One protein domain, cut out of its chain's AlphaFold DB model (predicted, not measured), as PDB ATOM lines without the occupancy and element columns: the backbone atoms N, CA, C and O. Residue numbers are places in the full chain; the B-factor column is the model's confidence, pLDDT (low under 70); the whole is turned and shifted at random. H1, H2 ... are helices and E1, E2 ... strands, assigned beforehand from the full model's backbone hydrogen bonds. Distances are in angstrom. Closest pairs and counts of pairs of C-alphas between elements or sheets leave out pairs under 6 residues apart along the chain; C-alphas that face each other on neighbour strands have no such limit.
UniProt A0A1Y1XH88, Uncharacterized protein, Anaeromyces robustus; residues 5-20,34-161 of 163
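What this domain is: This is residues 5 to 20 and 34 to 161 of the 163 residues of an uncharacterized protein of Anaeromyces robustus (UniProt A0A1Y1XH88). Picture a strongly twisted antiparallel sheet of six strands, with helices H2 and H3 packed on one face and H4 folding back from H3 to pack on edge strand E6. Small H1 lies off the sheet at one end of the longest axis, and the long link of residues 69 to 87 lies towards the other. The printed part has 144 residues, in the order H1 H2 E1 E2 E3 E4 E5 E6 H3 H4; the class is mixed, with under half of the residues in named elements. It is compact, with a radius of gyration of the C-alphas of 14.7 A and spans of 43 by 31 by 25 A.

How they stand to each other: Start at H1, residues 5 to 9, which is not on the sheet. H2, residues 38 to 46, is on the sheet at a height of 9.3 A, only just over E3, residues 88 to 96, with 3 of its C-alphas falling there; their closest C-alphas, Leu 40 and Val 92, are 7.4 A apart. E1, residues 57 to 60, and E2, residues 66 to 68, lie on one side of E3, which bends by 56 degrees at residue 92; look for N 59 and O 94 at 2.8 A, and N 67 and O 89 at 2.8 A. On the other side is E4, residues 102 to 108, with N 92 and O 105 at 2.8 A. E5, residues 116 to 121, follows with N 106 and O 118 at 2.8 A, then E6, residues 126 to 132, with N 119 and O 128 at 2.9 A. E2 to E6 form a meander, each strand the antiparallel neighbour of the one before. H3, residues 133 to 140, stands up from the sheet on the same face as H2, and the two only just touch, with 3 pairs of C-alphas within 8 A, closest at Thr 39 and Asp 134, 6.1 A. H4, residues 148 to 160, stands up over E6, with the C-alphas of Gly 130 and Phe 160 4.0 A apart; its residues 155 to 159 touch H3, forming a helical hairpin, closest at Leu 136 and Val 159, 6.0 A. In H1, H2, H3 and H4 every O i to N i+4 pair is within hydrogen-bond range.

Where its parts are: Find C-alpha 5 at (58.934, 2.312, -19.894), where H1 begins. C-alpha 88 at (37.532, -12.087, -32.511) opens E3, 23.3 A long; E4 measures 19.0 A, E6 18.6 A and H4 17.7 A, ending at C-alpha 160, (40.363, 6.816, -30.557).

The domain as a whole: The farthest C-alphas, Glu 10 and Asp 71, are 43.8 A apart. Residues 21 to 33 are not printed, and C-alphas 20 and 34 are 23.5 A apart across the cut. The link from E2 to E3 is long. Confidence is under 70 at residues 5 to 6, 11 to 15, 71 to 72 and 98.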
ATOM      1  N   VAL A   5      58.644   2.729 -21.272       69.50
ATOM      2  CA  VAL A   5      58.934   2.312 -19.894       69.50
ATOM      3  C   VAL A   5      60.060   3.141 -19.269       69.50
ATOM      4  O   VAL A   5      59.985   3.491 -18.096       69.50
ATOM      5  N   SER A   6      61.105   3.473 -20.028       67.69
ATOM      6  CA  SER A   6      62.210   4.315 -19.545       67.69
ATOM      7  C   SER A   6      61.740   5.746 -19.311       67.69
ATOM      8  O   SER A   6      62.014   6.309 -18.254       67.69
ATOM      9  N   ASN A   7      60.992   6.308 -20.266       70.12
ATOM     10  CA  ASN A   7      60.484   7.676 -20.172       70.12
ATOM     11  C   ASN A   7      59.517   7.823 -18.988       70.12
ATOM     12  O   ASN A   7      59.631   8.776 -18.226       70.12
ATOM     13  N   ALA A   8      58.620   6.854 -18.795       70.31
ATOM     14  CA  ALA A   8      57.671   6.830 -17.685       70.31
ATOM     15  C   ALA A   8      58.372   6.683 -16.320       70.31
ATOM     16  O   ALA A   8      58.135   7.475 -15.404       70.31
ATOM     17  N   ASN A   9      59.309   5.734 -16.192       72.62
ATOM     18  CA  ASN A   9      60.020   5.501 -14.930       72.62
ATOM     19  C   ASN A   9      60.891   6.696 -14.506       72.62
ATOM     20  O   ASN A   9      60.963   7.006 -13.317       72.62
ATOM     21  N   GLU A  10      61.521   7.408 -15.448       71.31
ATOM     22  CA  GLU A  10      62.275   8.640 -15.156       71.31
ATOM     23  C   GLU A  10      61.411   9.757 -14.550       71.31
ATOM     24  O   GLU A  10      61.942  10.684 -13.932       71.31
ATOM     25  N   LYS A  11      60.088   9.682 -14.725       69.06
ATOM     26  CA  LYS A  11      59.112  10.663 -14.233       69.06
ATOM     27  C   LYS A  11      58.316  10.176 -13.026       69.06
ATOM     28  O   LYS A  11      57.489  10.921 -12.521       69.06
ATOM     29  N   GLY A  12      58.621   8.983 -12.514       63.56
ATOM     30  CA  GLY A  12      57.947   8.409 -11.350       63.56
ATOM     31  C   GLY A  12      56.668   7.634 -11.674       63.56
ATOM     32  O   GLY A  12      56.024   7.156 -10.747       63.56
ATOM     33  N   VAL A  13      56.340   7.448 -12.958       67.88
ATOM     34  CA  VAL A  13      55.216   6.614 -13.401       67.88
ATOM     35  C   VAL A  13      55.641   5.145 -13.345       67.88
ATOM     36  O   VAL A  13      56.577   4.717 -14.026       67.88
ATOM     37  N   GLY A  14      54.960   4.364 -12.505       64.94
ATOM     38  CA  GLY A  14      55.324   2.992 -12.151       64.94
ATOM     39  C   GLY A  14      54.949   1.947 -13.202       64.94
ATOM     40  O   GLY A  14      54.159   1.041 -12.915       64.94
ATOM     41  N   ILE A  15      55.537   2.021 -14.399       67.50
ATOM     42  CA  ILE A  15      55.379   0.977 -15.420       67.50
ATOM     43  C   ILE A  15      56.363  -0.159 -15.139       67.50
ATOM     44  O   ILE A  15      57.585  -0.001 -15.231       67.50
ATOM     45  N   LYS A  16      55.823  -1.330 -14.797       71.81
ATOM     46  CA  LYS A  16      56.619  -2.534 -14.547       71.81
ATOM     47  C   LYS A  16      56.936  -3.250 -15.855       71.81
ATOM     48  O   LYS A  16      56.205  -3.134 -16.832       71.81
ATOM     49  N   VAL A  17      57.998  -4.047 -15.832       73.12
ATOM     50  CA  VAL A  17      58.322  -5.014 -16.888       73.12
ATOM     51  C   VAL A  17      57.985  -6.430 -16.410       73.12
ATOM     52  O   VAL A  17      58.060  -6.684 -15.200       73.12
ATOM     53  N   PRO A  18      57.606  -7.359 -17.305       74.62
ATOM     54  CA  PRO A  18      57.346  -8.743 -16.923       74.62
ATOM     55  C   PRO A  18      58.583  -9.388 -16.294       74.62
ATOM     56  O   PRO A  18      59.699  -9.239 -16.787       74.62
ATOM     57  N   THR A  19      58.387 -10.112 -15.190       71.12
ATOM     58  CA  THR A  19      59.465 -10.853 -14.512       71.12
ATOM     59  C   THR A  19      59.701 -12.233 -15.112       71.12
ATOM     60  O   THR A  19      60.756 -12.821 -14.888       71.12
ATOM     61  N   GLU A  20      58.726 -12.748 -15.859       73.81
ATOM     62  CA  GLU A  20      58.778 -14.045 -16.524       73.81
ATOM     63  C   GLU A  20      58.582 -13.854 -18.033       73.81
ATOM     64  O   GLU A  20      57.793 -12.995 -18.448       73.81
ATOM     65  N   HIS A  34      44.613 -17.739 -35.284       89.81
ATOM     66  CA  HIS A  34      44.481 -16.303 -35.060       89.81
ATOM     67  C   HIS A  34      45.681 -15.744 -34.286       89.81
ATOM     68  O   HIS A  34      45.504 -15.265 -33.170       89.81
ATOM     69  N   PRO A  35      46.901 -15.778 -34.853       89.88
ATOM     70  CA  PRO A  35      48.092 -15.361 -34.127       89.88
ATOM     71  C   PRO A  35      48.020 -13.874 -33.734       89.88
ATOM     72  O   PRO A  35      47.530 -13.058 -34.522       89.88
ATOM     73  N   PRO A  36      48.518 -13.493 -32.540       90.94
ATOM     74  CA  PRO A  36      48.605 -12.091 -32.137       90.94
ATOM     75  C   PRO A  36      49.556 -11.319 -33.052       90.94
ATOM     76  O   PRO A  36      50.475 -11.898 -33.641       90.94
ATOM     77  N   SER A  37      49.377 -10.000 -33.141       92.62
ATOM     78  CA  SER A  37      50.321  -9.167 -33.882       92.62
ATOM     79  C   SER A  37      51.716  -9.191 -33.240       92.62
ATOM     80  O   SER A  37      51.871  -9.340 -32.024       92.62
ATOM     81  N   GLU A  38      52.759  -8.993 -34.052       91.81
ATOM     82  CA  GLU A  38      54.134  -8.850 -33.549       91.81
ATOM     83  C   GLU A  38      54.251  -7.690 -32.552       91.81
ATOM     84  O   GLU A  38      54.965  -7.782 -31.550       91.81
ATOM     85  N   THR A  39      53.503  -6.609 -32.787       91.94
ATOM     86  CA  THR A  39      53.443  -5.462 -31.881       91.94
ATOM     87  C   THR A  39      52.820  -5.850 -30.544       91.94
ATOM     88  O   THR A  39      53.372  -5.496 -29.505       91.94
ATOM     89  N   LEU A  40      51.734  -6.627 -30.536       91.81
ATOM     90  CA  LEU A  40      51.106  -7.111 -29.308       91.81
ATOM     91  C   LEU A  40      52.016  -8.072 -28.533       91.81
ATOM     92  O   LEU A  40      52.159  -7.948 -27.317       91.81
ATOM     93  N   LEU A  41      52.712  -8.971 -29.232       90.38
ATOM     94  CA  LEU A  41      53.724  -9.842 -28.627       90.38
ATOM     95  C   LEU A  41      54.864  -9.039 -27.995       90.38
ATOM     96  O   LEU A  41      55.290  -9.334 -26.876       90.38
ATOM     97  N   SER A  42      55.369  -8.032 -28.707       88.75
ATOM     98  CA  SER A  42      56.409  -7.132 -28.207       88.75
ATOM     99  C   SER A  42      55.920  -6.343 -26.992       88.75
ATOM    100  O   SER A  42      56.616  -6.272 -25.975       88.75
ATOM    101  N   PHE A  43      54.692  -5.825 -27.054       88.69
ATOM    102  CA  PHE A  43      54.046  -5.081 -25.981       88.69
ATOM    103  C   PHE A  43      53.944  -5.922 -24.708       88.69
ATOM    104  O   PHE A  43      54.453  -5.521 -23.661       88.69
ATOM    105  N   TRP A  44      53.385  -7.129 -24.809       88.38
ATOM    106  CA  TRP A  44      53.270  -8.050 -23.684       88.38
ATOM    107  C   TRP A  44      54.629  -8.393 -23.068       88.38
ATOM    108  O   TRP A  44      54.750  -8.446 -21.850       88.38
ATOM    109  N   LYS A  45      55.677  -8.585 -23.879       85.56
ATOM    110  CA  LYS A  45      57.042  -8.851 -23.387       85.56
ATOM    111  C   LYS A  45      57.690  -7.641 -22.708       85.56
ATOM    112  O   LYS A  45      58.651  -7.814 -21.961       85.56
ATOM    113  N   SER A  46      57.195  -6.436 -22.975       82.62
ATOM    114  CA  SER A  46      57.828  -5.187 -22.542       82.62
ATOM    115  C   SER A  46      57.127  -4.530 -21.359       82.62
ATOM    116  O   SER A  46      57.769  -3.773 -20.635       82.62
ATOM    117  N   ILE A  47      55.838  -4.805 -21.145       81.12
ATOM    118  CA  ILE A  47      55.013  -4.112 -20.151       81.12
ATOM    119  C   ILE A  47      54.298  -5.125 -19.252       81.12
ATOM    120  O   ILE A  47      53.693  -6.083 -19.722       81.12
ATOM    121  N   ALA A  48      54.352  -4.897 -17.941       80.12
ATOM    122  CA  ALA A  48      53.627  -5.645 -16.920       80.12
ATOM    123  C   ALA A  48      52.589  -4.761 -16.213       80.12
ATOM    124  O   ALA A  48      52.677  -3.533 -16.279       80.12
ATOM    125  N   PRO A  49      51.618  -5.370 -15.498       81.19
ATOM    126  CA  PRO A  49      50.657  -4.624 -14.701       81.19
ATOM    127  C   PRO A  49      51.342  -3.660 -13.731       81.19
ATOM    128  O   PRO A  49      52.333  -4.000 -13.076       81.19
ATOM    129  N   GLY A  50      50.778  -2.471 -13.605       81.31
ATOM    130  CA  GLY A  50      51.331  -1.387 -12.813       81.31
ATOM    131  C   GLY A  50      50.268  -0.351 -12.513       81.31
ATOM    132  O   GLY A  50      49.077  -0.658 -12.430       81.31
ATOM    133  N   SER A  51      50.703   0.884 -12.342       75.75
ATOM    134  CA  SER A  51      49.794   2.005 -12.206       75.75
ATOM    135  C   SER A  51      50.408   3.239 -12.845       75.75
ATOM    136  O   SER A  51      51.631   3.397 -12.861       75.75
ATOM    137  N   LEU A  52      49.549   4.076 -13.421       71.19
ATOM    138  CA  LEU A  52      49.970   5.376 -13.929       71.19
ATOM    139  C   LEU A  52      50.261   6.305 -12.752       71.19
ATOM    140  O   LEU A  52      51.279   6.978 -12.753       71.19
ATOM    141  N   ASN A  53      49.435   6.220 -11.704       72.75
ATOM    142  CA  ASN A  53      49.673   6.848 -10.408       72.75
ATOM    143  C   ASN A  53      49.068   6.039  -9.261       72.75
ATOM    144  O   ASN A  53      48.678   4.887  -9.449       72.75
ATOM    145  N   ASP A  54      48.992   6.622  -8.067       70.94
ATOM    146  CA  ASP A  54      48.457   5.951  -6.876       70.94
ATOM    147  C   ASP A  54      46.981   5.530  -7.015       70.94
ATOM    148  O   ASP A  54      46.512   4.679  -6.257       70.94
ATOM    149  N   TYR A  55      46.251   6.091  -7.985       74.69
ATOM    150  CA  TYR A  55      44.808   5.921  -8.145       74.69
ATOM    151  C   TYR A  55      44.405   5.250  -9.463       74.69
ATOM    152  O   TYR A  55      43.327   4.670  -9.527       74.69
ATOM    153  N   ILE A  56      45.256   5.257 -10.491       78.56
ATOM    154  CA  ILE A  56      44.924   4.737 -11.826       78.56
ATOM    155  C   ILE A  56      45.731   3.460 -12.107       78.56
ATOM    156  O   ILE A  56      46.845   3.532 -12.647       78.56
ATOM    157  N   PRO A  57      45.231   2.267 -11.729       82.62
ATOM    158  CA  PRO A  57      45.917   1.024 -12.025       82.62
ATOM    159  C   PRO A  57      45.727   0.620 -13.488       82.62
ATOM    160  O   PRO A  57      44.650   0.754 -14.077       82.62
ATOM    161  N   VAL A  58      46.799   0.067 -14.052       85.88
ATOM    162  CA  VAL A  58      46.843  -0.482 -15.406       85.88
ATOM    163  C   VAL A  58      47.135  -1.967 -15.308       85.88
ATOM    164  O   VAL A  58      48.174  -2.390 -14.797       85.88
ATOM    165  N   TYR A  59      46.224  -2.773 -15.831       87.50
ATOM    166  CA  TYR A  59      46.390  -4.212 -15.933       87.50
ATOM    167  C   TYR A  59      46.728  -4.573 -17.365       87.50
ATOM    168  O   TYR A  59      46.014  -4.199 -18.289       87.50
ATOM    169  N   ILE A  60      47.803  -5.330 -17.539       86.44
ATOM    170  CA  ILE A  60      48.086  -6.006 -18.801       86.44
ATOM    171  C   ILE A  60      47.332  -7.325 -18.757       86.44
ATOM    172  O   ILE A  60      47.520  -8.126 -17.833       86.44
ATOM    173  N   ASP A  61      46.413  -7.501 -19.700       83.06
ATOM    174  CA  ASP A  61      45.576  -8.689 -19.747       83.06
ATOM    175  C   ASP A  61      46.406  -9.924 -20.113       83.06
ATOM    176  O   ASP A  61      47.499  -9.832 -20.677       83.06
ATOM    177  N   LYS A  62      45.903 -11.105 -19.731       77.81
ATOM    178  CA  LYS A  62      46.634 -12.359 -19.937       77.81
ATOM    179  C   LYS A  62      46.930 -12.554 -21.432       77.81
ATOM    180  O   LYS A  62      45.973 -12.582 -22.213       77.81
ATOM    181  N   PRO A  63      48.207 -12.758 -21.806       83.62
ATOM    182  CA  PRO A  63      48.589 -13.042 -23.179       83.62
ATOM    183  C   PRO A  63      47.793 -14.206 -23.755       83.62
ATOM    184  O   PRO A  63      47.447 -15.153 -23.045       83.62
ATOM    185  N   TYR A  64      47.518 -14.117 -25.050       85.31
ATOM    186  CA  TYR A  64      46.829 -15.135 -25.837       85.31
ATOM    187  C   TYR A  64      45.399 -15.490 -25.406       85.31
ATOM    188  O   TYR A  64      44.833 -16.472 -25.881       85.31
ATOM    189  N   LYS A  65      44.763 -14.683 -24.553       86.00
ATOM    190  CA  LYS A  65      43.342 -14.862 -24.253       86.00
ATOM    191  C   LYS A  65      42.481 -14.255 -25.364       86.00
ATOM    192  O   LYS A  65      42.294 -13.037 -25.403       86.00
ATOM    193  N   LEU A  66      41.929 -15.113 -26.220       89.75
ATOM    194  CA  LEU A  66      40.945 -14.716 -27.223       89.75
ATOM    195  C   LEU A  66      39.611 -14.332 -26.580       89.75
ATOM    196  O   LEU A  66      39.165 -14.918 -25.589       89.75
ATOM    197  N   VAL A  67      38.973 -13.329 -27.172       91.81
ATOM    198  CA  VAL A  67      37.646 -12.843 -26.809       91.81
ATOM    199  C   VAL A  67      36.825 -12.717 -28.082       91.81
ATOM    200  O   VAL A  67      37.210 -11.996 -29.004       91.81
ATOM    201  N   LEU A  68      35.690 -13.410 -28.116       93.44
ATOM    202  CA  LEU A  68      34.652 -13.204 -29.117       93.44
ATOM    203  C   LEU A  68      33.648 -12.182 -28.579       93.44
ATOM    204  O   LEU A  68      33.095 -12.374 -27.497       93.44
ATOM    205  N   PHE A  69      33.404 -11.119 -29.339       92.56
ATOM    206  CA  PHE A  69      32.331 -10.168 -29.055       92.56
ATOM    207  C   PHE A  69      30.994 -10.722 -29.559       92.56
ATOM    208  O   PHE A  69      30.550 -10.386 -30.654       92.56
ATOM    209  N   ASP A  70      30.382 -11.636 -28.809       87.56
ATOM    210  CA  ASP A  70      29.068 -12.189 -29.138       87.56
ATOM    211  C   ASP A  70      27.908 -11.376 -28.531       87.56
ATOM    212  O   ASP A  70      28.102 -10.491 -27.701       87.56
ATOM    213  N   ASP A  71      26.681 -11.653 -28.992       68.25
ATOM    214  CA  ASP A  71      25.460 -11.124 -28.373       68.25
ATOM    215  C   ASP A  71      25.275 -11.782 -27.001       68.25
ATOM    216  O   ASP A  71      24.549 -12.768 -26.845       68.25
ATOM    217  N   ASN A  72      25.962 -11.248 -26.002       67.94
ATOM    218  CA  ASN A  72      25.771 -11.596 -24.609       67.94
ATOM    219  C   ASN A  72      25.295 -10.363 -23.820       67.94
ATOM    220  O   ASN A  72      25.518  -9.216 -24.206       67.94
ATOM    221  N   GLU A  73      24.620 -10.600 -22.692       74.06
ATOM    222  CA  GLU A  73      24.079  -9.541 -21.818       74.06
ATOM    223  C   GLU A  73      25.176  -8.603 -21.265       74.06
ATOM    224  O   GLU A  73      24.882  -7.540 -20.730       74.06
ATOM    225  N   MET A  74      26.456  -8.971 -21.406       78.88
ATOM    226  CA  MET A  74      27.596  -8.235 -20.854       78.88
ATOM    227  C   MET A  74      27.767  -6.837 -21.457       78.88
ATOM    228  O   MET A  74      28.261  -5.940 -20.774       78.88
ATOM    229  N   TYR A  75      27.383  -6.657 -22.722       84.69
ATOM    230  CA  TYR A  75      27.561  -5.403 -23.457       84.69
ATOM    231  C   TYR A  75      26.235  -4.711 -23.788       84.69
ATOM    232  O   TYR A  75      26.196  -3.777 -24.591       84.69
ATOM    233  N   GLU A  76      25.143  -5.144 -23.155       85.31
ATOM    234  CA  GLU A  76      23.851  -4.488 -23.303       85.31
ATOM    235  C   GLU A  76      23.953  -3.011 -22.883       85.31
ATOM    236  O   GLU A  76      24.477  -2.671 -21.823       85.31
ATOM    237  N   GLY A  77      23.469  -2.117 -23.748       88.69
ATOM    238  CA  GLY A  77      23.508  -0.674 -23.518       88.69
ATOM    239  C   GLY A  77      24.786   0.029 -23.980       88.69
ATOM    240  O   GLY A  77      24.824   1.255 -23.906       88.69
ATOM    241  N   TYR A  78      25.791  -0.689 -24.501       93.06
ATOM    242  CA  TYR A  78      26.962  -0.041 -25.093       93.06
ATOM    243  C   TYR A  78      26.622   0.648 -26.423       93.06
ATOM    244  O   TYR A  78      26.213   0.010 -27.396       93.06
ATOM    245  N   GLU A  79      26.864   1.955 -26.503       94.62
ATOM    246  CA  GLU A  79      26.830   2.702 -27.757       94.62
ATOM    247  C   GLU A  79      27.935   2.193 -28.699       94.62
ATOM    248  O   GLU A  79      29.074   1.972 -28.285       94.62
ATOM    249  N   ASN A  80      27.604   2.038 -29.985       93.88
ATOM    250  CA  ASN A  80      28.511   1.597 -31.054       93.88
ATOM    251  C   ASN A  80      29.090   0.182 -30.889       93.88
ATOM    252  O   ASN A  80      30.037  -0.173 -31.590       93.88
ATOM    253  N   TYR A  81      28.510  -0.657 -30.025       94.06
ATOM    254  CA  TYR A  81      28.945  -2.050 -29.877       94.06
ATOM    255  C   TYR A  81      28.851  -2.852 -31.188       94.06
ATOM    256  O   TYR A  81      29.704  -3.694 -31.473       94.06
ATOM    257  N   ASP A  82      27.881  -2.528 -32.048       92.50
ATOM    258  CA  ASP A  82      27.726  -3.151 -33.369       92.50
ATOM    259  C   ASP A  82      28.976  -3.019 -34.266       92.50
ATOM    260  O   ASP A  82      29.140  -3.811 -35.190       92.50
ATOM    261  N   LEU A  83      29.887  -2.073 -33.987       92.19
ATOM    262  CA  LEU A  83      31.153  -1.923 -34.720       92.19
ATOM    263  C   LEU A  83      32.149  -3.065 -34.473       92.19
ATOM    264  O   LEU A  83      33.059  -3.265 -35.280       92.19
ATOM    265  N   ILE A  84      32.016  -3.765 -33.345       94.69
ATOM    266  CA  ILE A  84      32.919  -4.844 -32.913       94.69
ATOM    267  C   ILE A  84      32.209  -6.184 -32.747       94.69
ATOM    268  O   ILE A  84      32.863  -7.213 -32.583       94.69
ATOM    269  N   LYS A  85      30.880  -6.194 -32.817       94.12
ATOM    270  CA  LYS A  85      30.067  -7.400 -32.717       94.12
ATOM    271  C   LYS A  85      30.482  -8.450 -33.753       94.12
ATOM    272  O   LYS A  85      30.673  -8.163 -34.933       94.12
ATOM    273  N   GLY A  86      30.623  -9.688 -33.294       94.00
ATOM    274  CA  GLY A  86      31.089 -10.838 -34.063       94.00
ATOM    275  C   GLY A  86      32.600 -10.881 -34.301       94.00
ATOM    276  O   GLY A  86      33.073 -11.827 -34.927       94.00
ATOM    277  N   CYS A  87      33.368  -9.894 -33.827       95.38
ATOM    278  CA  CYS A  87      34.813  -9.894 -34.009       95.38
ATOM    279  C   CYS A  87      35.509 -10.756 -32.948       95.38
ATOM    280  O   CYS A  87      35.180 -10.698 -31.761       95.38
ATOM    281  N   LEU A  88      36.512 -11.516 -33.383       95.69
ATOM    282  CA  LEU A  88      37.532 -12.087 -32.511       95.69
ATOM    283  C   LEU A  88      38.574 -11.021 -32.185       95.69
ATOM    284  O   LEU A  88      38.911 -10.186 -33.027       95.69
ATOM    285  N   SER A  89      39.093 -11.056 -30.964       95.94
ATOM    286  CA  SER A  89      40.072 -10.089 -30.481       95.94
ATOM    287  C   SER A  89      40.993 -10.685 -29.426       95.94
ATOM    288  O   SER A  89      40.631 -11.646 -28.743       95.94
ATOM    289  N   TYR A  90      42.159 -10.070 -29.250       95.56
ATOM    290  CA  TYR A  90      42.950 -10.228 -28.036       95.56
ATOM    291  C   TYR A  90      42.724  -9.042 -27.119       95.56
ATOM    292  O   TYR A  90      42.758  -7.891 -27.551       95.56
ATOM    293  N   ARG A  91      42.546  -9.310 -25.827       92.62
ATOM    294  CA  ARG A  91      42.538  -8.243 -24.831       92.62
ATOM    295  C   ARG A  91      43.969  -7.779 -24.569       92.62
ATOM    296  O   ARG A  91      44.851  -8.596 -24.317       92.62
ATOM    297  N   VAL A  92      44.189  -6.473 -24.649       93.44
ATOM    298  CA  VAL A  92      45.517  -5.854 -24.556       93.44
ATOM    299  C   VAL A  92      45.780  -5.410 -23.125       93.44
ATOM    300  O   VAL A  92      46.722  -5.875 -22.480       93.44
ATOM    301  N   LEU A  93      44.933  -4.515 -22.620       92.06
ATOM    302  CA  LEU A  93      45.062  -3.937 -21.291       92.06
ATOM    303  C   LEU A  93      43.715  -3.433 -20.771       92.06
ATOM    304  O   LEU A  93      42.758  -3.250 -21.526       92.06
ATOM    305  N   THR A  94      43.680  -3.155 -19.476       91.00
ATOM    306  CA  THR A  94      42.560  -2.518 -18.791       91.00
ATOM    307  C   THR A  94      43.077  -1.369 -17.924       91.00
ATOM    308  O   THR A  94      44.008  -1.563 -17.140       91.00
ATOM    309  N   ILE A  95      42.459  -0.194 -18.034       88.94
ATOM    310  CA  ILE A  95      42.748   0.987 -17.203       88.94
ATOM    311  C   ILE A  95      41.553   1.234 -16.285       88.94
ATOM    312  O   ILE A  95      40.427   1.254 -16.774       88.94
ATOM    313  N   TRP A  96      41.783   1.425 -14.987       86.62
ATOM    314  CA  TRP A  96      40.728   1.725 -14.007       86.62
ATOM    315  C   TRP A  96      40.823   3.157 -13.495       86.62
ATOM    316  O   TRP A  96      41.922   3.665 -13.297       86.62
ATOM    317  N   ASP A  97      39.682   3.770 -13.195       74.69
ATOM    318  CA  ASP A  97      39.585   5.149 -12.695       74.69
ATOM    319  C   ASP A  97      39.518   5.263 -11.155       74.69
ATOM    320  O   ASP A  97      38.971   6.221 -10.615       74.69
ATOM    321  N   ALA A  98      40.082   4.282 -10.439       67.69
ATOM    322  CA  ALA A  98      40.043   4.132  -8.974       67.69
ATOM    323  C   ALA A  98      38.677   3.772  -8.359       67.69
ATOM    324  O   ALA A  98      38.630   3.409  -7.178       67.69
ATOM    325  N   THR A  99      37.579   3.866  -9.113       73.50
ATOM    326  CA  THR A  99      36.228   3.561  -8.629       73.50
ATOM    327  C   THR A  99      35.700   2.270  -9.256       73.50
ATOM    328  O   THR A  99      36.266   1.199  -9.035       73.50
ATOM    329  N   ASP A 100      34.607   2.344 -10.006       74.44
ATOM    330  CA  ASP A 100      34.026   1.263 -10.798       74.44
ATOM    331  C   ASP A 100      34.221   1.467 -12.310       74.44
ATOM    332  O   ASP A 100      34.045   0.524 -13.094       74.44
ATOM    333  N   GLY A 101      34.638   2.664 -12.725       83.38
ATOM    334  CA  GLY A 101      34.950   2.976 -14.105       83.38
ATOM    335  C   GLY A 101      36.234   2.299 -14.566       83.38
ATOM    336  O   GLY A 101      37.269   2.267 -13.895       83.38
ATOM    337  N   HIS A 102      36.158   1.722 -15.756       89.38
ATOM    338  CA  HIS A 102      37.305   1.123 -16.407       89.38
ATOM    339  C   HIS A 102      37.147   1.170 -17.921       89.38
ATOM    340  O   HIS A 102      36.036   1.262 -18.453       89.38
ATOM    341  N   ILE A 103      38.278   1.092 -18.611       91.81
ATOM    342  CA  ILE A 103      38.347   1.031 -20.063       91.81
ATOM    343  C   ILE A 103      39.143  -0.206 -20.448       91.81
ATOM    344  O   ILE A 103      40.293  -0.377 -20.043       91.81
ATOM    345  N   ASN A 104      38.515  -1.064 -21.245       93.12
ATOM    346  CA  ASN A 104      39.104  -2.299 -21.745       93.12
ATOM    347  C   ASN A 104      39.573  -2.097 -23.180       93.12
ATOM    348  O   ASN A 104      38.792  -1.651 -24.017       93.12
ATOM    349  N   PHE A 105      40.819  -2.454 -23.465       95.00
ATOM    350  CA  PHE A 105      41.431  -2.302 -24.778       95.00
ATOM    351  C   PHE A 105      41.623  -3.673 -25.416       95.00
ATOM    352  O   PHE A 105      42.077  -4.615 -24.763       95.00
ATOM    353  N   TYR A 106      41.313  -3.769 -26.703       96.00
ATOM    354  CA  TYR A 106      41.363  -5.004 -27.473       96.00
ATOM    355  C   TYR A 106      42.005  -4.756 -28.831       96.00
ATOM    356  O   TYR A 106      41.709  -3.750 -29.460       96.00
ATOM    357  N   GLU A 107      42.829  -5.677 -29.313       97.31
ATOM    358  CA  GLU A 107      43.266  -5.715 -30.708       97.31
ATOM    359  C   GLU A 107      42.311  -6.625 -31.485       97.31
ATOM    360  O   GLU A 107      42.140  -7.796 -31.135       97.31
ATOM    361  N   LEU A 108      41.646  -6.088 -32.511       97.38
ATOM    362  CA  LEU A 108      40.684  -6.837 -33.319       97.38
ATOM    363  C   LEU A 108      41.410  -7.723 -34.336       97.38
ATOM    364  O   LEU A 108      42.266  -7.251 -35.079       97.38
ATOM    365  N   LEU A 109      41.029  -8.995 -34.419       96.12
ATOM    366  CA  LEU A 109      41.651  -9.987 -35.308       96.12
ATOM    367  C   LEU A 109      40.838 -10.227 -36.579       96.12
ATOM    368  O   LEU A 109      41.374 -10.649 -37.601       96.12
ATOM    369  N   THR A 110      39.537  -9.959 -36.527       95.06
ATOM    370  CA  THR A 110      38.606 -10.190 -37.634       95.06
ATOM    371  C   THR A 110      37.675  -8.995 -37.827       95.06
ATOM    372  O   THR A 110      37.582  -8.123 -36.967       95.06
ATOM    373  N   GLY A 111      36.935  -8.990 -38.938       94.75
ATOM    374  CA  GLY A 111      35.982  -7.930 -39.277       94.75
ATOM    375  C   GLY A 111      36.615  -6.784 -40.067       94.75
ATOM    376  O   GLY A 111      37.776  -6.848 -40.468       94.75
ATOM    377  N   GLU A 112      35.838  -5.727 -40.311       95.75
ATOM    378  CA  GLU A 112      36.274  -4.564 -41.107       95.75
ATOM    379  C   GLU A 112      37.428  -3.790 -40.445       95.75
ATOM    380  O   GLU A 112      38.253  -3.187 -41.127       95.75
ATOM    381  N   ASN A 113      37.510  -3.843 -39.114       95.88
ATOM    382  CA  ASN A 113      38.498  -3.123 -38.314       95.88
ATOM    383  C   ASN A 113      39.646  -4.015 -37.809       95.88
ATOM    384  O   ASN A 113      40.317  -3.648 -36.846       95.88
ATOM    385  N   ALA A 114      39.886  -5.172 -38.436       95.75
ATOM    386  CA  ALA A 114      41.001  -6.045 -38.075       95.75
ATOM    387  C   ALA A 114      42.349  -5.287 -38.074       95.75
ATOM    388  O   ALA A 114      42.624  -4.475 -38.959       95.75
ATOM    389  N   GLY A 115      43.178  -5.546 -37.061       95.19
ATOM    390  CA  GLY A 115      44.453  -4.872 -36.790       95.19
ATOM    391  C   GLY A 115      44.340  -3.563 -36.000       95.19
ATOM    392  O   GLY A 115      45.359  -3.031 -35.561       95.19
ATOM    393  N   LYS A 116      43.130  -3.025 -35.796       97.44
ATOM    394  CA  LYS A 116      42.909  -1.816 -34.991       97.44
ATOM    395  C   LYS A 116      42.606  -2.147 -33.535       97.44
ATOM    396  O   LYS A 116      42.169  -3.253 -33.206       97.44
ATOM    397  N   LEU A 117      42.777  -1.145 -32.678       97.31
ATOM    398  CA  LEU A 117      42.327  -1.193 -31.299       97.31
ATOM    399  C   LEU A 117      40.835  -0.876 -31.190       97.31
ATOM    400  O   LEU A 117      40.343   0.088 -31.776       97.31
ATOM    401  N   ALA A 118      40.140  -1.647 -30.366       96.50
ATOM    402  CA  ALA A 118      38.848  -1.293 -29.811       96.50
ATOM    403  C   ALA A 118      39.006  -0.925 -28.333       96.50
ATOM    404  O   ALA A 118      39.713  -1.616 -27.597       96.50
ATOM    405  N   ALA A 119      38.329   0.130 -27.892       95.44
ATOM    406  CA  ALA A 119      38.213   0.472 -26.478       95.44
ATOM    407  C   ALA A 119      36.749   0.381 -26.044       95.44
ATOM    408  O   ALA A 119      35.874   0.923 -26.713       95.44
ATOM    409  N   LEU A 120      36.477  -0.293 -24.930       93.88
ATOM    410  CA  LEU A 120      35.156  -0.351 -24.308       93.88
ATOM    411  C   LEU A 120      35.235   0.373 -22.971       93.88
ATOM    412  O   LEU A 120      35.876  -0.117 -22.041       93.88
ATOM    413  N   SER A 121      34.594   1.535 -22.893       92.12
ATOM    414  CA  SER A 121      34.531   2.340 -21.678       92.12
ATOM    415  C   SER A 121      33.269   2.007 -20.892       92.12
ATOM    416  O   SER A 121      32.159   2.213 -21.383       92.12
ATOM    417  N   TYR A 122      33.439   1.535 -19.658       90.25
ATOM    418  CA  TYR A 122      32.326   1.294 -18.745       90.25
ATOM    419  C   TYR A 122      31.734   2.603 -18.203       90.25
ATOM    420  O   TYR A 122      30.526   2.695 -18.011       90.25
ATOM    421  N   GLY A 123      32.555   3.647 -18.036       87.06
ATOM    422  CA  GLY A 123      32.112   4.926 -17.469       87.06
ATOM    423  C   GLY A 123      31.059   5.653 -18.315       87.06
ATOM    424  O   GLY A 123      30.232   6.383 -17.774       87.06
ATOM    425  N   ASN A 124      31.056   5.439 -19.635       89.50
ATOM    426  CA  ASN A 124      30.046   6.002 -20.535       89.50
ATOM    427  C   ASN A 124      29.376   4.980 -21.458       89.50
ATOM    428  O   ASN A 124      28.666   5.388 -22.374       89.50
ATOM    429  N   LEU A 125      29.578   3.683 -21.199       92.50
ATOM    430  CA  LEU A 125      29.002   2.570 -21.958       92.50
ATOM    431  C   LEU A 125      29.156   2.778 -23.468       92.50
ATOM    432  O   LEU A 125      28.178   2.814 -24.208       92.50
ATOM    433  N   LYS A 126      30.390   2.976 -23.935       93.38
ATOM    434  CA  LYS A 126      30.667   3.242 -25.351       93.38
ATOM    435  C   LYS A 126      31.843   2.428 -25.855       93.38
ATOM    436  O   LYS A 126      32.856   2.281 -25.167       93.38
ATOM    437  N   ALA A 127      31.682   1.902 -27.064       94.56
ATOM    438  CA  ALA A 127      32.739   1.268 -27.827       94.56
ATOM    439  C   ALA A 127      33.368   2.279 -28.798       94.56
ATOM    440  O   ALA A 127      32.668   3.045 -29.466       94.56
ATOM    441  N   TYR A 128      34.692   2.255 -28.889       95.81
ATOM    442  CA  TYR A 128      35.484   3.091 -29.785       95.81
ATOM    443  C   TYR A 128      36.334   2.202 -30.677       95.81
ATOM    444  O   TYR A 128      36.870   1.199 -30.212       95.81
ATOM    445  N   ILE A 129      36.499   2.608 -31.934       96.75
ATOM    446  CA  ILE A 129      37.498   2.047 -32.841       96.75
ATOM    447  C   ILE A 129      38.587   3.090 -33.013       96.75
ATOM    448  O   ILE A 129      38.312   4.209 -33.442       96.75
ATOM    449  N   GLY A 130      39.812   2.713 -32.679       95.62
ATOM    450  CA  GLY A 130      40.963   3.588 -32.755       95.62
ATOM    451  C   GLY A 130      41.952   3.187 -33.834       95.62
ATOM    452  O   GLY A 130      41.645   2.492 -34.808       95.62
ATOM    453  N   LYS A 131      43.169   3.668 -33.627       96.56
ATOM    454  CA  LYS A 131      44.368   3.314 -34.378       96.56
ATOM    455  C   LYS A 131      44.868   1.907 -34.035       96.56
ATOM    456  O   LYS A 131      44.269   1.191 -33.233       96.56
ATOM    457  N   THR A 132      45.955   1.494 -34.668       96.62
ATOM    458  CA  THR A 132      46.661   0.247 -34.343       96.62
ATOM    459  C   THR A 132      47.381   0.337 -32.990       96.62
ATOM    460  O   THR A 132      47.595   1.426 -32.450       96.62
ATOM    461  N   LEU A 133      47.779  -0.812 -32.431       94.50
ATOM    462  CA  LEU A 133      48.594  -0.841 -31.210       94.50
ATOM    463  C   LEU A 133      49.959  -0.167 -31.408       94.50
ATOM    464  O   LEU A 133      50.460   0.479 -30.494       94.50
ATOM    465  N   ASP A 134      50.528  -0.282 -32.607       94.12
ATOM    466  CA  ASP A 134      51.803   0.347 -32.961       94.12
ATOM    467  C   ASP A 134      51.696   1.871 -32.871       94.12
ATOM    468  O   ASP A 134      52.461   2.522 -32.165       94.12
ATOM    469  N   GLU A 135      50.642   2.431 -33.460       94.31
ATOM    470  CA  GLU A 135      50.361   3.860 -33.380       94.31
ATOM    471  C   GLU A 135      50.052   4.327 -31.949       94.31
ATOM    472  O   GLU A 135      50.421   5.444 -31.591       94.31
ATOM    473  N   LEU A 136      49.403   3.508 -31.108       92.50
ATOM    474  CA  LEU A 136      49.228   3.836 -29.684       92.50
ATOM    475  C   LEU A 136      50.582   3.954 -28.974       92.50
ATOM    476  O   LEU A 136      50.783   4.893 -28.204       92.50
ATOM    477  N   ILE A 137      51.507   3.028 -29.237       89.56
ATOM    478  CA  ILE A 137      52.854   3.057 -28.656       89.56
ATOM    479  C   ILE A 137      53.605   4.297 -29.152       89.56
ATOM    480  O   ILE A 137      54.142   5.043 -28.336       89.56
ATOM    481  N   GLU A 138      53.582   4.580 -30.457       90.50
ATOM    482  CA  GLU A 138      54.214   5.778 -31.025       90.50
ATOM    483  C   GLU A 138      53.662   7.081 -30.440       90.50
ATOM    484  O   GLU A 138      54.396   8.058 -30.278       90.50
ATOM    485  N   VAL A 139      52.354   7.135 -30.180       90.06
ATOM    486  CA  VAL A 139      51.721   8.276 -29.519       90.06
ATOM    487  C   VAL A 139      52.243   8.375 -28.087       90.06
ATOM    488  O   VAL A 139      52.794   9.414 -27.738       90.06
ATOM    489  N   ALA A 140      52.186   7.297 -27.300       85.94
ATOM    490  CA  ALA A 140      52.661   7.251 -25.915       85.94
ATOM    491  C   ALA A 140      54.147   7.637 -25.755       85.94
ATOM    492  O   ALA A 140      54.525   8.279 -24.774       85.94
ATOM    493  N   GLU A 141      55.001   7.297 -26.724       84.38
ATOM    494  CA  GLU A 141      56.427   7.657 -26.718       84.38
ATOM    495  C   GLU A 141      56.691   9.164 -26.839       84.38
ATOM    496  O   GLU A 141      57.769   9.627 -26.454       84.38
ATOM    497  N   LYS A 142      55.732   9.939 -27.359       83.75
ATOM    498  CA  LYS A 142      55.858  11.396 -27.534       83.75
ATOM    499  C   LYS A 142      55.528  12.181 -26.267       83.75
ATOM    500  O   LYS A 142      55.846  13.368 -26.208       83.75
ATOM    501  N   PHE A 143      54.906  11.546 -25.274       79.19
ATOM    502  CA  PHE A 143      54.501  12.211 -24.041       79.19
ATOM    503  C   PHE A 143      55.681  12.428 -23.100       79.19
ATOM    504  O   PHE A 143      56.552  11.573 -22.929       79.19
ATOM    505  N   GLU A 144      55.683  13.591 -22.449       73.88
ATOM    506  CA  GLU A 144      56.636  13.908 -21.385       73.88
ATOM    507  C   GLU A 144      56.177  13.404 -20.007       73.88
ATOM    508  O   GLU A 144      56.959  13.508 -19.060       73.88
ATOM    509  N   TRP A 145      54.953  12.860 -19.914       74.62
ATOM    510  CA  TRP A 145      54.328  12.304 -18.705       74.62
ATOM    511  C   TRP A 145      54.422  13.273 -17.515       74.62
ATOM    512  O   TRP A 145      55.052  12.983 -16.498       74.62
ATOM    513  N   LYS A 146      53.879  14.483 -17.701       73.00
ATOM    514  CA  LYS A 146      53.937  15.598 -16.736       73.00
ATOM    515  C   LYS A 146      52.649  15.759 -15.940       73.00
ATOM    516  O   LYS A 146      52.724  16.156 -14.780       73.00
ATOM    517  N   ASP A 147      51.513  15.506 -16.577       78.44
ATOM    518  CA  ASP A 147      50.189  15.526 -15.968       78.44
ATOM    519  C   ASP A 147      49.483  14.258 -16.433       78.44
ATOM    520  O   ASP A 147      48.998  14.175 -17.554       78.44
ATOM    521  N   GLU A 148      49.496  13.234 -15.586       74.56
ATOM    522  CA  GLU A 148      49.072  11.889 -15.969       74.56
ATOM    523  C   GLU A 148      47.607  11.852 -16.427       74.56
ATOM    524  O   GLU A 148      47.272  11.060 -17.302       74.56
ATOM    525  N   GLU A 149      46.734  12.704 -15.881       77.00
ATOM    526  CA  GLU A 149      45.329  12.761 -16.290       77.00
ATOM    527  C   GLU A 149      45.178  13.426 -17.664       77.00
ATOM    528  O   GLU A 149      44.501  12.884 -18.544       77.00
ATOM    529  N   GLU A 150      45.826  14.575 -17.877       82.00
ATOM    530  CA  GLU A 150      45.799  15.280 -19.166       82.00
ATOM    531  C   GLU A 150      46.502  14.475 -20.270       82.00
ATOM    532  O   GLU A 150      45.998  14.373 -21.395       82.00
ATOM    533  N   ASP A 151      47.630  13.848 -19.941       82.38
ATOM    534  CA  ASP A 151      48.408  13.004 -20.841       82.38
ATOM    535  C   ASP A 151      47.592  11.771 -21.255       82.38
ATOM    536  O   ASP A 151      47.531  11.437 -22.438       82.38
ATOM    537  N   MET A 152      46.866  11.145 -20.322       81.06
ATOM    538  CA  MET A 152      45.972  10.026 -20.634       81.06
ATOM    539  C   MET A 152      44.769  10.434 -21.476       81.06
ATOM    540  O   MET A 152      44.408   9.722 -22.418       81.06
ATOM    541  N   LEU A 153      44.152  11.577 -21.171       84.00
ATOM    542  CA  LEU A 153      43.061  12.120 -21.975       84.00
ATOM    543  C   LEU A 153      43.527  12.366 -23.415       84.00
ATOM    544  O   LEU A 153      42.826  12.030 -24.371       84.00
ATOM    545  N   THR A 154      44.714  12.944 -23.567       87.94
ATOM    546  CA  THR A 154      45.303  13.267 -24.867       87.94
ATOM    547  C   THR A 154      45.694  11.999 -25.619       87.94
ATOM    548  O   THR A 154      45.324  11.865 -26.784       87.94
ATOM    549  N   LEU A 155      46.338  11.030 -24.959       88.19
ATOM    550  CA  LEU A 155      46.627   9.706 -25.519       88.19
ATOM    551  C   LEU A 155      45.346   9.054 -26.052       88.19
ATOM    552  O   LEU A 155      45.309   8.597 -27.194       88.19
ATOM    553  N   PHE A 156      44.277   9.042 -25.250       89.06
ATOM    554  CA  PHE A 156      43.011   8.444 -25.659       89.06
ATOM    555  C   PHE A 156      42.410   9.162 -26.874       89.06
ATOM    556  O   PHE A 156      42.041   8.501 -27.843       89.06
ATOM    557  N   LYS A 157      42.379  10.502 -26.879       91.12
ATOM    558  CA  LYS A 157      41.900  11.292 -28.029       91.12
ATOM    559  C   LYS A 157      42.724  11.052 -29.288       91.12
ATOM    560  O   LYS A 157      42.170  10.902 -30.373       91.12
ATOM    561  N   GLU A 158      44.045  10.992 -29.169       93.06
ATOM    562  CA  GLU A 158      44.922  10.771 -30.316       93.06
ATOM    563  C   GLU A 158      44.779   9.368 -30.916       93.06
ATOM    564  O   GLU A 158      45.026   9.198 -32.116       93.06
ATOM    565  N   VAL A 159      44.391   8.372 -30.117       93.31
ATOM    566  CA  VAL A 159      44.224   6.984 -30.570       93.31
ATOM    567  C   VAL A 159      42.797   6.693 -31.036       93.31
ATOM    568  O   VAL A 159      42.635   6.034 -32.061       93.31
ATOM    569  N   PHE A 160      41.773   7.177 -30.330       92.62
ATOM    570  CA  PHE A 160      40.363   6.816 -30.557       92.62
ATOM    571  C   PHE A 160      39.499   7.957 -31.108       92.62
ATOM    572  O   PHE A 160      38.341   7.729 -31.456       92.62
ATOM    573  N   GLY A 161      40.061   9.159 -31.249       87.88
ATOM    574  CA  GLY A 161      39.353  10.346 -31.719       87.88
ATOM    575  C   GLY A 161      38.611  11.093 -30.611       87.88
ATOM    576  O   GLY A 161      38.691  10.755 -29.428       87.88
TER     577      GLY A 161